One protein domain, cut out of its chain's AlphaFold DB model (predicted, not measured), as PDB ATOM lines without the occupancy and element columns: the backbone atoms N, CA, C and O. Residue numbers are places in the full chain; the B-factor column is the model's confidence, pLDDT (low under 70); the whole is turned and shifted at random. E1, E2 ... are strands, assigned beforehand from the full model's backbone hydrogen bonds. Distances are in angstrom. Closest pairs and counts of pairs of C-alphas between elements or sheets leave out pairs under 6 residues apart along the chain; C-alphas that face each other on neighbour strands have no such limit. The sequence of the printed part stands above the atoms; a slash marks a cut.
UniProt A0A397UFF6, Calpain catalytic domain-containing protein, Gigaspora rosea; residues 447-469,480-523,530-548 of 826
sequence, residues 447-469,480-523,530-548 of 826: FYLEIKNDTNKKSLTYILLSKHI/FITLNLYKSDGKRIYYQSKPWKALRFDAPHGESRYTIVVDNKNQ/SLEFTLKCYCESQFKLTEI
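AT A GLANCE: This is residues 447 to 469, 480 to 523 and 530 to 548 of the 826 residues of the protein "Calpain catalytic domain-containing protein" of Gigaspora rosea (UniProt A0A397UFF6). Two antiparallel sheets lie face to face as an elongated sandwich, a sheet of four strands, E3, E5, E1 and E7, over a sheet of three, E4, E2 and E6, with the strands of both running nearly along the same line. A long loop of residues 487 to 503 leads from E3 at an edge of the larger sheet to E4 at an edge of the smaller one, while the tight links E1 to E2 and E4 to E5 lie at one end of the long axis and the residues beside the two cuts at the other. The printed part has 86 residues, with seven named strands in the order E1 to E7 and no named helix; the class is all strand. It is compact, with a radius of gyration of the C-alphas of 13.2 A, and its C-alphas span 45 by 26 by 20 A.

IN THESE COORDINATES: The printed part begins with E1, residues 447 to 453, 19.0 A from first to last C-alpha; C-alpha 447 stands at (38.110, 7.738, 17.499). E2, residues 459 to 467, is 26.4 A long. After the first cut comes E3, residues 480 to 486, 19.6 A long, with C-alpha 480 at (37.734, 16.811, 33.862). E4, residues 504 to 507, is 9.6 A long. E5, residues 510 to 521, is the longest strand by residues and measures 34.5 A. After the second cut E6 holds residues 533 to 539 over 19.9 A. E7, residues 542 to 547, is 17.1 A long and ends with C-alpha 547 at (41.059, 4.750, 17.235).

HOW THE PARTS SIT: The larger sheet has the order E3, E5, E1, E7; E3 and E7 are its edge strands. E1 is antiparallel to E7 at 169 degrees between directions, with N 448 and O 546 at 2.7 A. On its other side E1 is antiparallel to E5 at 153 degrees, with N 449 and O 514 at 2.9 A. E5 and E3 are antiparallel at 156 degrees, with N 484 and O 517 at 2.9 A. This sheet is twisted, with C-alphas up to 5.7 A off its best plane. In the smaller sheet E2 is the inner strand. It is antiparallel to E6 at 169 degrees, with N 464 and O 536 at 2.8 A, and to E4 at 144 degrees, with N 461 and O 505 at 2.8 A. The two sheets form a sandwich, two sheets face to face, with 42 pairs of C-alphas within 10 A. The parts that face each other are 8.3 A centre to centre, and the strands of the one stand at 9 degrees to those of the other. Across the sandwich, the closest C-alphas of E2 and E3 are those of Leu 465 and Leu 483, 6.7 A apart. The closest of E1 and E4 are those of Ile 451 and Ala 507, 7.2 A apart. E1 and E6 are near each other, with 5 pairs of C-alphas within 10 A. E2 and E5 are only just apart, their closest C-alphas at 8.2 A. E4 and E5 meet only through their link.

THE WHOLE: The two C-alphas farthest apart are those of Asn 456 and Gln 523, 45.1 A. Residues 470 to 479 are not printed, and C-alphas 469 and 480 are 10.9 A apart across that cut. Residues 524 to 529 are not printed either, and C-alphas 523 and 530 are 14.7 A apart. Of the links that are printed whole, E1 to E2, E4 to E5 and E6 to E7 are tight, and E3 to E4, with 17 residues, is long. The mean pLDDT of the printed part is 75.7; 22 residues are under 70, among them residues 494 to 503 and 520 to 523.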
ATOM      1  N   PHE A 447      38.682   8.975  18.011       87.19
ATOM      2  CA  PHE A 447      38.110   7.738  17.499       87.19
ATOM      3  C   PHE A 447      37.232   8.006  16.280       87.19
ATOM      4  O   PHE A 447      36.447   8.950  16.249       87.19
ATOM      5  N   TYR A 448      37.365   7.146  15.284       88.25
ATOM      6  CA  TYR A 448      36.556   7.078  14.085       88.25
ATOM      7  C   TYR A 448      35.326   6.228  14.368       88.25
ATOM      8  O   TYR A 448      35.459   5.081  14.799       88.25
ATOM      9  N   LEU A 449      34.146   6.783  14.112       89.88
ATOM     10  CA  LEU A 449      32.874   6.082  14.207       89.88
ATOM     11  C   LEU A 449      32.191   6.072  12.836       89.88
ATOM     12  O   LEU A 449      31.719   7.105  12.363       89.88
ATOM     13  N   GLU A 450      32.111   4.893  12.231       91.31
ATOM     14  CA  GLU A 450      31.352   4.612  11.011       91.31
ATOM     15  C   GLU A 450      30.055   3.905  11.380       91.31
ATOM     16  O   GLU A 450      30.087   2.912  12.104       91.31
ATOM     17  N   ILE A 451      28.923   4.381  10.875       89.62
ATOM     18  CA  ILE A 451      27.611   3.765  11.064       89.62
ATOM     19  C   ILE A 451      27.052   3.425   9.688       89.62
ATOM     20  O   ILE A 451      26.921   4.307   8.837       89.62
ATOM     21  N   LYS A 452      26.715   2.150   9.486       88.44
ATOM     22  CA  LYS A 452      26.059   1.635   8.283       88.44
ATOM     23  C   LYS A 452      24.614   1.328   8.611       88.44
ATOM     24  O   LYS A 452      24.311   0.300   9.214       88.44
ATOM     25  N   ASN A 453      23.738   2.259   8.261       86.94
ATOM     26  CA  ASN A 453      22.315   2.125   8.493       86.94
ATOM     27  C   ASN A 453      21.609   1.693   7.205       86.94
ATOM     28  O   ASN A 453      21.205   2.529   6.395       86.94
ATOM     29  N   ASP A 454      21.439   0.381   7.058       81.75
ATOM     30  CA  ASP A 454      20.761  -0.247   5.916       81.75
ATOM     31  C   ASP A 454      19.224  -0.143   6.002       81.75
ATOM     32  O   ASP A 454      18.501  -0.673   5.157       81.75
ATOM     33  N   THR A 455      18.693   0.518   7.037       73.00
ATOM     34  CA  THR A 455      17.251   0.670   7.245       73.00
ATOM     35  C   THR A 455      16.774   2.058   6.828       73.00
ATOM     36  O   THR A 455      17.396   3.067   7.143       73.00
ATOM     37  N   ASN A 456      15.594   2.156   6.209       76.25
ATOM     38  CA  ASN A 456      14.971   3.447   5.860       76.25
ATOM     39  C   ASN A 456      14.570   4.309   7.084       76.25
ATOM     40  O   ASN A 456      13.934   5.353   6.927       76.25
ATOM     41  N   LYS A 457      14.890   3.877   8.310       78.06
ATOM     42  CA  LYS A 457      14.652   4.604   9.563       78.06
ATOM     43  C   LYS A 457      15.975   5.159  10.078       78.06
ATOM     44  O   LYS A 457      17.032   4.643   9.750       78.06
ATOM     45  N   LYS A 458      15.940   6.219  10.885       79.94
ATOM     46  CA  LYS A 458      17.163   6.693  11.544       79.94
ATOM     47  C   LYS A 458      17.595   5.691  12.617       79.94
ATOM     48  O   LYS A 458      16.734   5.097  13.257       79.94
ATOM     49  N   SER A 459      18.901   5.537  12.799       81.88
ATOM     50  CA  SER A 459      19.488   4.597  13.754       81.88
ATOM     51  C   SER A 459      19.931   5.319  15.014       81.88
ATOM     52  O   SER A 459      20.846   6.149  14.977       81.88
ATOM     53  N   LEU A 460      19.312   4.984  16.140       85.94
ATOM     54  CA  LEU A 460      19.640   5.604  17.412       85.94
ATOM     55  C   LEU A 460      21.041   5.185  17.876       85.94
ATOM     56  O   LEU A 460      21.378   3.999  17.901       85.94
ATOM     57  N   THR A 461      21.864   6.168  18.238       84.06
ATOM     58  CA  THR A 461      23.260   5.970  18.643       84.06
ATOM     59  C   THR A 461      23.563   6.704  19.943       84.06
ATOM     60  O   THR A 461      23.240   7.881  20.079       84.06
ATOM     61  N   TYR A 462      24.222   6.027  20.882       84.50
ATOM     62  CA  TYR A 462      24.701   6.565  22.151       84.50
ATOM     63  C   TYR A 462      26.204   6.385  22.275       84.50
ATOM     64  O   TYR A 462      26.727   5.312  21.978       84.50
ATOM     65  N   ILE A 463      26.885   7.398  22.800       83.69
ATOM     66  CA  ILE A 463      28.302   7.303  23.136       83.69
ATOM     67  C   ILE A 463      28.482   7.666  24.607       83.69
ATOM     68  O   ILE A 463      28.084   8.741  25.056       83.69
ATOM     69  N   LEU A 464      29.075   6.746  25.361       79.88
ATOM     70  CA  LEU A 464      29.314   6.865  26.790       79.88
ATOM     71  C   LEU A 464      30.817   6.943  27.059       79.88
ATOM     72  O   LEU A 464      31.564   6.030  26.712       79.88
ATOM     73  N   LEU A 465      31.236   8.014  27.730       79.19
ATOM     74  CA  LEU A 465      32.588   8.195  28.247       79.19
ATOM     75  C   LEU A 465      32.589   7.927  29.757       79.19
ATOM     76  O   LEU A 465      31.811   8.528  30.491       79.19
ATOM     77  N   SER A 466      33.452   7.026  30.221       75.50
ATOM     78  CA  SER A 466      33.616   6.691  31.641       75.50
ATOM     79  C   SER A 466      35.049   6.977  32.081       75.50
ATOM     80  O   SER A 466      35.956   6.283  31.639       75.50
ATOM     81  N   LYS A 467      35.262   7.973  32.949       72.25
ATOM     82  CA  LYS A 467      36.571   8.236  33.575       72.25
ATOM     83  C   LYS A 467      36.881   7.136  34.591       72.25
ATOM     84  O   LYS A 467      36.035   6.840  35.435       72.25
ATOM     85  N   HIS A 468      38.080   6.570  34.553       68.38
ATOM     86  CA  HIS A 468      38.573   5.707  35.621       68.38
ATOM     87  C   HIS A 468      39.274   6.591  36.650       68.38
ATOM     88  O   HIS A 468      40.126   7.411  36.315       68.38
ATOM     89  N   ILE A 469      38.855   6.492  37.908       59.28
ATOM     90  CA  ILE A 469      39.351   7.355  38.977       59.28
ATOM     91  C   ILE A 469      40.370   6.563  39.795       59.28
ATOM     92  O   ILE A 469      39.999   5.700  40.586       59.28
ATOM     93  N   PHE A 480      38.966  16.959  34.635       63.94
ATOM     94  CA  PHE A 480      37.734  16.811  33.862       63.94
ATOM     95  C   PHE A 480      38.029  16.225  32.482       63.94
ATOM     96  O   PHE A 480      38.768  16.818  31.706       63.94
ATOM     97  N   ILE A 481      37.383  15.110  32.129       68.94
ATOM     98  CA  ILE A 481      37.356  14.623  30.742       68.94
ATOM     99  C   ILE A 481      35.999  14.910  30.112       68.94
ATOM    100  O   ILE A 481      34.957  14.814  30.765       68.94
ATOM    101  N   THR A 482      36.001  15.257  28.833       70.50
ATOM    102  CA  THR A 482      34.795  15.557  28.065       70.50
ATOM    103  C   THR A 482      34.812  14.825  26.734       70.50
ATOM    104  O   THR A 482      35.870  14.502  26.202       70.50
ATOM    105  N   LEU A 483      33.624  14.535  26.204       78.81
ATOM    106  CA  LEU A 483      33.462  13.886  24.911       78.81
ATOM    107  C   LEU A 483      32.913  14.887  23.897       78.81
ATOM    108  O   LEU A 483      31.844  15.464  24.108       78.81
ATOM    109  N   ASN A 484      33.618  15.052  22.785       78.06
ATOM    110  CA  ASN A 484      33.227  15.924  21.687       78.06
ATOM    111  C   ASN A 484      33.017  15.092  20.418       78.06
ATOM    112  O   ASN A 484      33.874  14.296  20.049       78.06
ATOM    113  N   LEU A 485      31.875  15.265  19.750       80.62
ATOM    114  CA  LEU A 485      31.544  14.572  18.504       80.62
ATOM    115  C   LEU A 485      31.603  15.553  17.330       80.62
ATOM    116  O   LEU A 485      31.061  16.658  17.407       80.62
ATOM    117  N   TYR A 486      32.216  15.131  16.230       80.25
ATOM    118  CA  TYR A 486      32.403  15.917  15.016       80.25
ATOM    119  C   TYR A 486      31.929  15.134  13.796       80.25
ATOM    120  O   TYR A 486      32.221  13.950  13.643       80.25
ATOM    121  N   LYS A 487      31.221  15.805  12.886       77.12
ATOM    122  CA  LYS A 487      30.855  15.247  11.578       77.12
ATOM    123  C   LYS A 487      31.946  15.581  10.556       77.12
ATOM    124  O   LYS A 487      31.752  16.426   9.692       77.12
ATOM    125  N   SER A 488      33.112  14.963  10.718       70.06
ATOM    126  CA  SER A 488      34.335  15.244   9.948       70.06
ATOM    127  C   SER A 488      34.770  14.089   9.046       70.06
ATOM    128  O   SER A 488      35.936  14.003   8.673       70.06
ATOM    129  N   ASP A 489      33.853  13.175   8.726       74.12
ATOM    130  CA  ASP A 489      34.116  11.991   7.898       74.12
ATOM    131  C   ASP A 489      35.228  11.069   8.442       74.12
ATOM    132  O   ASP A 489      35.848  10.314   7.703       74.12
ATOM    133  N   GLY A 490      35.497  11.133   9.751       63.94
ATOM    134  CA  GLY A 490      36.570  10.370  10.387       63.94
ATOM    135  C   GLY A 490      37.948  11.018  10.360       63.94
ATOM    136  O   GLY A 490      38.921  10.397  10.787       63.94
ATOM    137  N   LYS A 491      38.051  12.262   9.883       70.69
ATOM    138  CA  LYS A 491      39.295  13.032   9.937       70.69
ATOM    139  C   LYS A 491      39.624  13.446  11.367       70.69
ATOM    140  O   LYS A 491      38.722  13.783  12.145       70.69
ATOM    141  N   ARG A 492      40.917  13.440  11.696       72.69
ATOM    142  CA  ARG A 492      41.432  13.897  12.991       72.69
ATOM    143  C   ARG A 492      41.159  15.393  13.167       72.69
ATOM    144  O   ARG A 492      41.300  16.176  12.232       72.69
ATOM    145  N   ILE A 493      40.746  15.783  14.365       71.19
ATOM    146  CA  ILE A 493      40.388  17.152  14.733       71.19
ATOM    147  C   ILE A 493      41.525  17.753  15.553       71.19
ATOM    148  O   ILE A 493      41.773  17.299  16.665       71.19
ATOM    149  N   TYR A 494      42.205  18.774  15.036       65.44
ATOM    150  CA  TYR A 494      43.284  19.441  15.779       65.44
ATOM    151  C   TYR A 494      42.863  20.814  16.326       65.44
ATOM    152  O   TYR A 494      43.256  21.176  17.430       65.44
ATOM    153  N   TYR A 495      42.019  21.563  15.607       56.12
ATOM    154  CA  TYR A 495      41.431  22.804  16.123       56.12
ATOM    155  C   TYR A 495      40.101  22.526  16.834       56.12
ATOM    156  O   TYR A 495      39.281  21.738  16.350       56.12
ATOM    157  N   GLN A 496      39.844  23.224  17.945       52.19
ATOM    158  CA  GLN A 496      38.549  23.197  18.634       52.19
ATOM    159  C   GLN A 496      37.473  23.900  17.786       52.19
ATOM    160  O   GLN A 496      37.103  25.045  18.026       52.19
ATOM    161  N   SER A 497      36.947  23.214  16.771       51.62
ATOM    162  CA  SER A 497      35.692  23.621  16.131       51.62
ATOM    163  C   SER A 497      34.514  23.368  17.082       51.62
ATOM    164  O   SER A 497      34.623  22.578  18.028       51.62
ATOM    165  N   LYS A 498      33.379  24.051  16.869       48.94
ATOM    166  CA  LYS A 498      32.186  23.896  17.718       48.94
ATOM    167  C   LYS A 498      31.702  22.435  17.644       48.94
ATOM    168  O   LYS A 498      31.253  22.017  16.577       48.94
ATOM    169  N   PRO A 499      31.774  21.657  18.739       55.50
ATOM    170  CA  PRO A 499      31.406  20.246  18.713       55.50
ATOM    171  C   PRO A 499      29.906  20.077  18.450       55.50
ATOM    172  O   PRO A 499      29.082  20.871  18.919       55.50
ATOM    173  N   TRP A 500      29.537  19.015  17.735       48.59
ATOM    174  CA  TRP A 500      28.147  18.634  17.504       48.59
ATOM    175  C   TRP A 500      27.624  17.931  18.761       48.59
ATOM    176  O   TRP A 500      27.744  16.720  18.931       48.59
ATOM    177  N   LYS A 501      27.138  18.713  19.731       55.44
ATOM    178  CA  LYS A 501      26.739  18.189  21.043       55.44
ATOM    179  C   LYS A 501      25.408  17.442  20.977       55.44
ATOM    180  O   LYS A 501      24.353  18.048  21.129       55.44
ATOM    181  N   ALA A 502      25.493  16.123  20.833       50.47
ATOM    182  CA  ALA A 502      24.494  15.179  21.315       50.47
ATOM    183  C   ALA A 502      25.171  13.812  21.566       50.47
ATOM    184  O   ALA A 502      25.577  13.128  20.633       50.47
ATOM    185  N   LEU A 503      25.311  13.415  22.839       66.81
ATOM    186  CA  LEU A 503      25.839  12.093  23.257       66.81
ATOM    187  C   LEU A 503      24.869  10.941  22.931       66.81
ATOM    188  O   LEU A 503      25.189   9.766  23.094       66.81
ATOM    189  N   ARG A 504      23.676  11.322  22.472       80.44
ATOM    190  CA  ARG A 504      22.632  10.513  21.868       80.44
ATOM    191  C   ARG A 504      22.243  11.202  20.564       80.44
ATOM    192  O   ARG A 504      21.822  12.353  20.615       80.44
ATOM    193  N   PHE A 505      22.332  10.527  19.431       82.38
ATOM    194  CA  PHE A 505      21.923  11.095  18.150       82.38
ATOM    195  C   PHE A 505      21.328  10.036  17.228       82.38
ATOM    196  O   PHE A 505      21.570   8.841  17.383       82.38
ATOM    197  N   ASP A 506      20.559  10.505  16.251       83.56
ATOM    198  CA  ASP A 506      19.949   9.666  15.230       83.56
ATOM    199  C   ASP A 506      20.819   9.689  13.968       83.56
ATOM    200  O   ASP A 506      20.854  10.688  13.240       83.56
ATOM    201  N   ALA A 507      21.535   8.595  13.708       83.00
ATOM    202  CA  ALA A 507      22.322   8.440  12.493       83.00
ATOM    203  C   ALA A 507      21.381   8.307  11.278       83.00
ATOM    204  O   ALA A 507      20.417   7.532  11.328       83.00
ATOM    205  N   PRO A 508      21.598   9.078  10.196       84.75
ATOM    206  CA  PRO A 508      20.729   9.044   9.025       84.75
ATOM    207  C   PRO A 508      20.827   7.698   8.285       84.75
ATOM    208  O   PRO A 508      21.697   6.879   8.571       84.75
ATOM    209  N   HIS A 509      19.903   7.458   7.353       82.75
ATOM    210  CA  HIS A 509      19.965   6.300   6.456       82.75
ATOM    211  C   HIS A 509      21.218   6.365   5.569       82.75
ATOM    212  O   HIS A 509      21.593   7.446   5.104       82.75
ATOM    213  N   GLY A 510      21.824   5.205   5.314       83.94
ATOM    214  CA  GLY A 510      23.070   5.063   4.569       83.94
ATOM    215  C   GLY A 510      24.308   5.073   5.468       83.94
ATOM    216  O   GLY A 510      24.249   4.757   6.657       83.94
ATOM    217  N   GLU A 511      25.452   5.414   4.879       85.38
ATOM    218  CA  GLU A 511      26.737   5.447   5.575       85.38
ATOM    219  C   GLU A 511      26.980   6.826   6.201       85.38
ATOM    220  O   GLU A 511      26.850   7.860   5.544       85.38
ATOM    221  N   SER A 512      27.321   6.851   7.489       86.56
ATOM    222  CA  SER A 512      27.651   8.072   8.227       86.56
ATOM    223  C   SER A 512      28.948   7.911   8.998       86.56
ATOM    224  O   SER A 512      29.162   6.890   9.647       86.56
ATOM    225  N   ARG A 513      29.796   8.939   8.959       88.12
ATOM    226  CA  ARG A 513      31.130   8.919   9.560       88.12
ATOM    227  C   ARG A 513      31.342  10.115  10.482       88.12
ATOM    228  O   ARG A 513      31.023  11.256  10.132       88.12
ATOM    229  N   TYR A 514      31.903   9.844  11.655       86.62
ATOM    230  CA  TYR A 514      32.116  10.815  12.723       86.62
ATOM    231  C   TYR A 514      33.504  10.663  13.345       86.62
ATOM    232  O   TYR A 514      34.076   9.574  13.350       86.62
ATOM    233  N   THR A 515      34.001  11.752  13.928       86.62
ATOM    234  CA  THR A 515      35.184  11.756  14.790       86.62
ATOM    235  C   THR A 515      34.778  12.100  16.210       86.62
ATOM    236  O   THR A 515      34.108  13.101  16.464       86.62
ATOM    237  N   ILE A 516      35.191  11.261  17.143       86.06
ATOM    238  CA  ILE A 516      34.990  11.414  18.575       86.06
ATOM    239  C   ILE A 516      36.314  11.879  19.166       86.06
ATOM    240  O   ILE A 516      37.328  11.236  18.937       86.06
ATOM    241  N   VAL A 517      36.314  12.955  19.944       82.25
ATOM    242  CA  VAL A 517      37.492  13.473  20.650       82.25
ATOM    243  C   VAL A 517      37.234  13.388  22.148       82.25
ATOM    244  O   VAL A 517      36.229  13.916  22.633       82.25
ATOM    245  N   VAL A 518      38.135  12.728  22.873       79.69
ATOM    246  CA  VAL A 518      38.155  12.721  24.338       79.69
ATOM    247  C   VAL A 518      39.111  13.816  24.788       79.69
ATOM    248  O   VAL A 518      40.311  13.715  24.567       79.69
ATOM    249  N   ASP A 519      38.566  14.880  25.367       72.38
ATOM    250  CA  ASP A 519      39.297  16.099  25.715       72.38
ATOM    251  C   ASP A 519      39.478  16.217  27.231       72.38
ATOM    252  O   ASP A 519      38.496  16.122  27.975       72.38
ATOM    253  N   ASN A 520      40.717  16.424  27.686       67.69
ATOM    254  CA  ASN A 520      41.046  16.662  29.091       67.69
ATOM    255  C   ASN A 520      41.112  18.174  29.374       67.69
ATOM    256  O   ASN A 520      42.046  18.862  28.968       67.69
ATOM    257  N   LYS A 521      40.119  18.693  30.101       55.25
ATOM    258  CA  LYS A 521      40.043  20.099  30.514       55.25
ATOM    259  C   LYS A 521      40.752  20.313  31.853       55.25
ATOM    260  O   LYS A 521      40.084  20.445  32.876       55.25
ATOM    261  N   ASN A 522      42.076  20.434  31.827       51.34
ATOM    262  CA  ASN A 522      42.843  21.013  32.936       51.34
ATOM    263  C   ASN A 522      43.370  22.405  32.550       51.34
ATOM    264  O   ASN A 522      43.710  22.651  31.395       51.34
ATOM    265  N   GLN A 523      43.375  23.341  33.508       39.44
ATOM    266  CA  GLN A 523      43.733  24.751  33.276       39.44
ATOM    267  C   GLN A 523      45.250  24.993  33.170       39.44
ATOM    268  O   GLN A 523      45.644  26.030  32.642       39.44
ATOM    269  N   SER A 530      48.141  11.653  33.250       55.62
ATOM    270  CA  SER A 530      47.557  10.609  32.404       55.62
ATOM    271  C   SER A 530      46.264  10.092  33.039       55.62
ATOM    272  O   SER A 530      46.266   9.607  34.171       55.62
ATOM    273  N   LEU A 531      45.147  10.222  32.318       61.81
ATOM    274  CA  LEU A 531      43.828   9.774  32.760       61.81
ATOM    275  C   LEU A 531      43.407   8.533  31.983       61.81
ATOM    276  O   LEU A 531      43.428   8.514  30.755       61.81
ATOM    277  N   GLU A 532      42.948   7.520  32.706       67.69
ATOM    278  CA  GLU A 532      42.324   6.353  32.102       67.69
ATOM    279  C   GLU A 532      40.825   6.591  31.882       67.69
ATOM    280  O   GLU A 532      40.131   7.207  32.701       67.69
ATOM    281  N   PHE A 533      40.295   6.085  30.770       75.31
ATOM    282  CA  PHE A 533      38.869   6.130  30.479       75.31
ATOM    283  C   PHE A 533      38.435   4.935  29.629       75.31
ATOM    284  O   PHE A 533      39.227   4.333  28.910       75.31
ATOM    285  N   THR A 534      37.139   4.640  29.668       78.06
ATOM    286  CA  THR A 534      36.479   3.721  28.739       78.06
ATOM    287  C   THR A 534      35.513   4.499  27.852       78.06
ATOM    288  O   THR A 534      34.669   5.247  28.353       78.06
ATOM    289  N   LEU A 535      35.596   4.279  26.539       81.31
ATOM    290  CA  LEU A 535      34.625   4.757  25.558       81.31
ATOM    291  C   LEU A 535      33.732   3.592  25.109       81.31
ATOM    292  O   LEU A 535      34.235   2.564  24.661       81.31
ATOM    293  N   LYS A 536      32.409   3.740  25.219       84.12
ATOM    294  CA  LYS A 536      31.428   2.751  24.741       84.12
ATOM    295  C   LYS A 536      30.490   3.394  23.732       84.12
ATOM    296  O   LYS A 536      29.979   4.480  23.982       84.12
ATOM    297  N   CYS A 537      30.237   2.710  22.622       86.00
ATOM    298  CA  CYS A 537      29.254   3.115  21.623       86.00
ATOM    299  C   CYS A 537      28.141   2.064  21.561       86.00
ATOM    300  O   CYS A 537      28.422   0.869  21.502       86.00
ATOM    301  N   TYR A 538      26.891   2.515  21.577       84.56
ATOM    302  CA  TYR A 538      25.700   1.691  21.407       84.56
ATOM    303  C   TYR A 538      24.952   2.215  20.187       84.56
ATOM    304  O   TYR A 538      24.603   3.390  20.158       84.56
ATOM    305  N   CYS A 539      24.713   1.378  19.185       85.06
ATOM    306  CA  CYS A 539      24.021   1.766  17.959       85.06
ATOM    307  C   CYS A 539      23.015   0.678  17.580       85.06
ATOM    308  O   CYS A 539      23.315  -0.506  17.734       85.06
ATOM    309  N   GLU A 540      21.839   1.070  17.090       85.31
ATOM    310  CA  GLU A 540      20.840   0.132  16.546       85.31
ATOM    311  C   GLU A 540      21.272  -0.495  15.209       85.31
ATOM    312  O   GLU A 540      20.760  -1.546  14.828       85.31
ATOM    313  N   SER A 541      22.222   0.130  14.510       86.81
ATOM    314  CA  SER A 541      22.780  -0.336  13.238       86.81
ATOM    315  C   SER A 541      24.208  -0.847  13.390       86.81
ATOM    316  O   SER A 541      24.878  -0.610  14.399       86.81
ATOM    317  N   GLN A 542      24.705  -1.533  12.358       86.00
ATOM    318  CA  GLN A 542      26.099  -1.950  12.311       86.00
ATOM    319  C   GLN A 542      27.008  -0.718  12.351       86.00
ATOM    320  O   GLN A 542      26.833   0.227  11.580       86.00
ATOM    321  N   PHE A 543      28.001  -0.737  13.235       89.44
ATOM    322  CA  PHE A 543      28.969   0.343  13.346       89.44
ATOM    323  C   PHE A 543      30.389  -0.193  13.507       89.44
ATOM    324  O   PHE A 543      30.606  -1.329  13.934       89.44
ATOM    325  N   LYS A 544      31.362   0.649  13.170       89.50
ATOM    326  CA  LYS A 544      32.786   0.429  13.403       89.50
ATOM    327  C   LYS A 544      33.314   1.606  14.211       89.50
ATOM    328  O   LYS A 544      33.252   2.742  13.754       89.50
ATOM    329  N   LEU A 545      33.816   1.319  15.409       88.44
ATOM    330  CA  LEU A 545      34.515   2.277  16.259       88.44
ATOM    331  C   LEU A 545      35.990   1.879  16.308       88.44
ATOM    332  O   LEU A 545      36.313   0.795  16.789       88.44
ATOM    333  N   THR A 546      36.876   2.731  15.810       83.50
ATOM    334  CA  THR A 546      38.328   2.495  15.837       83.50
ATOM    335  C   THR A 546      39.055   3.742  16.298       83.50
ATOM    336  O   THR A 546      38.600   4.847  16.034       83.50
ATOM    337  N   GLU A 547      40.196   3.599  16.961       79.56
ATOM    338  CA  GLU A 547      41.059   4.750  17.235       79.56
ATOM    339  C   GLU A 547      41.554   5.354  15.912       79.56
ATOM    340  O   GLU A 547      41.870   4.627  14.968       79.56
ATOM    341  N   ILE A 548      41.574   6.684  15.818       73.12
ATOM    342  CA  ILE A 548      42.193   7.381  14.689       73.12
ATOM    343  C   ILE A 548      43.698   7.368  14.947       73.12
ATOM    344  O   ILE A 548      44.120   7.959  15.951       73.12
TER     345      ILE A 548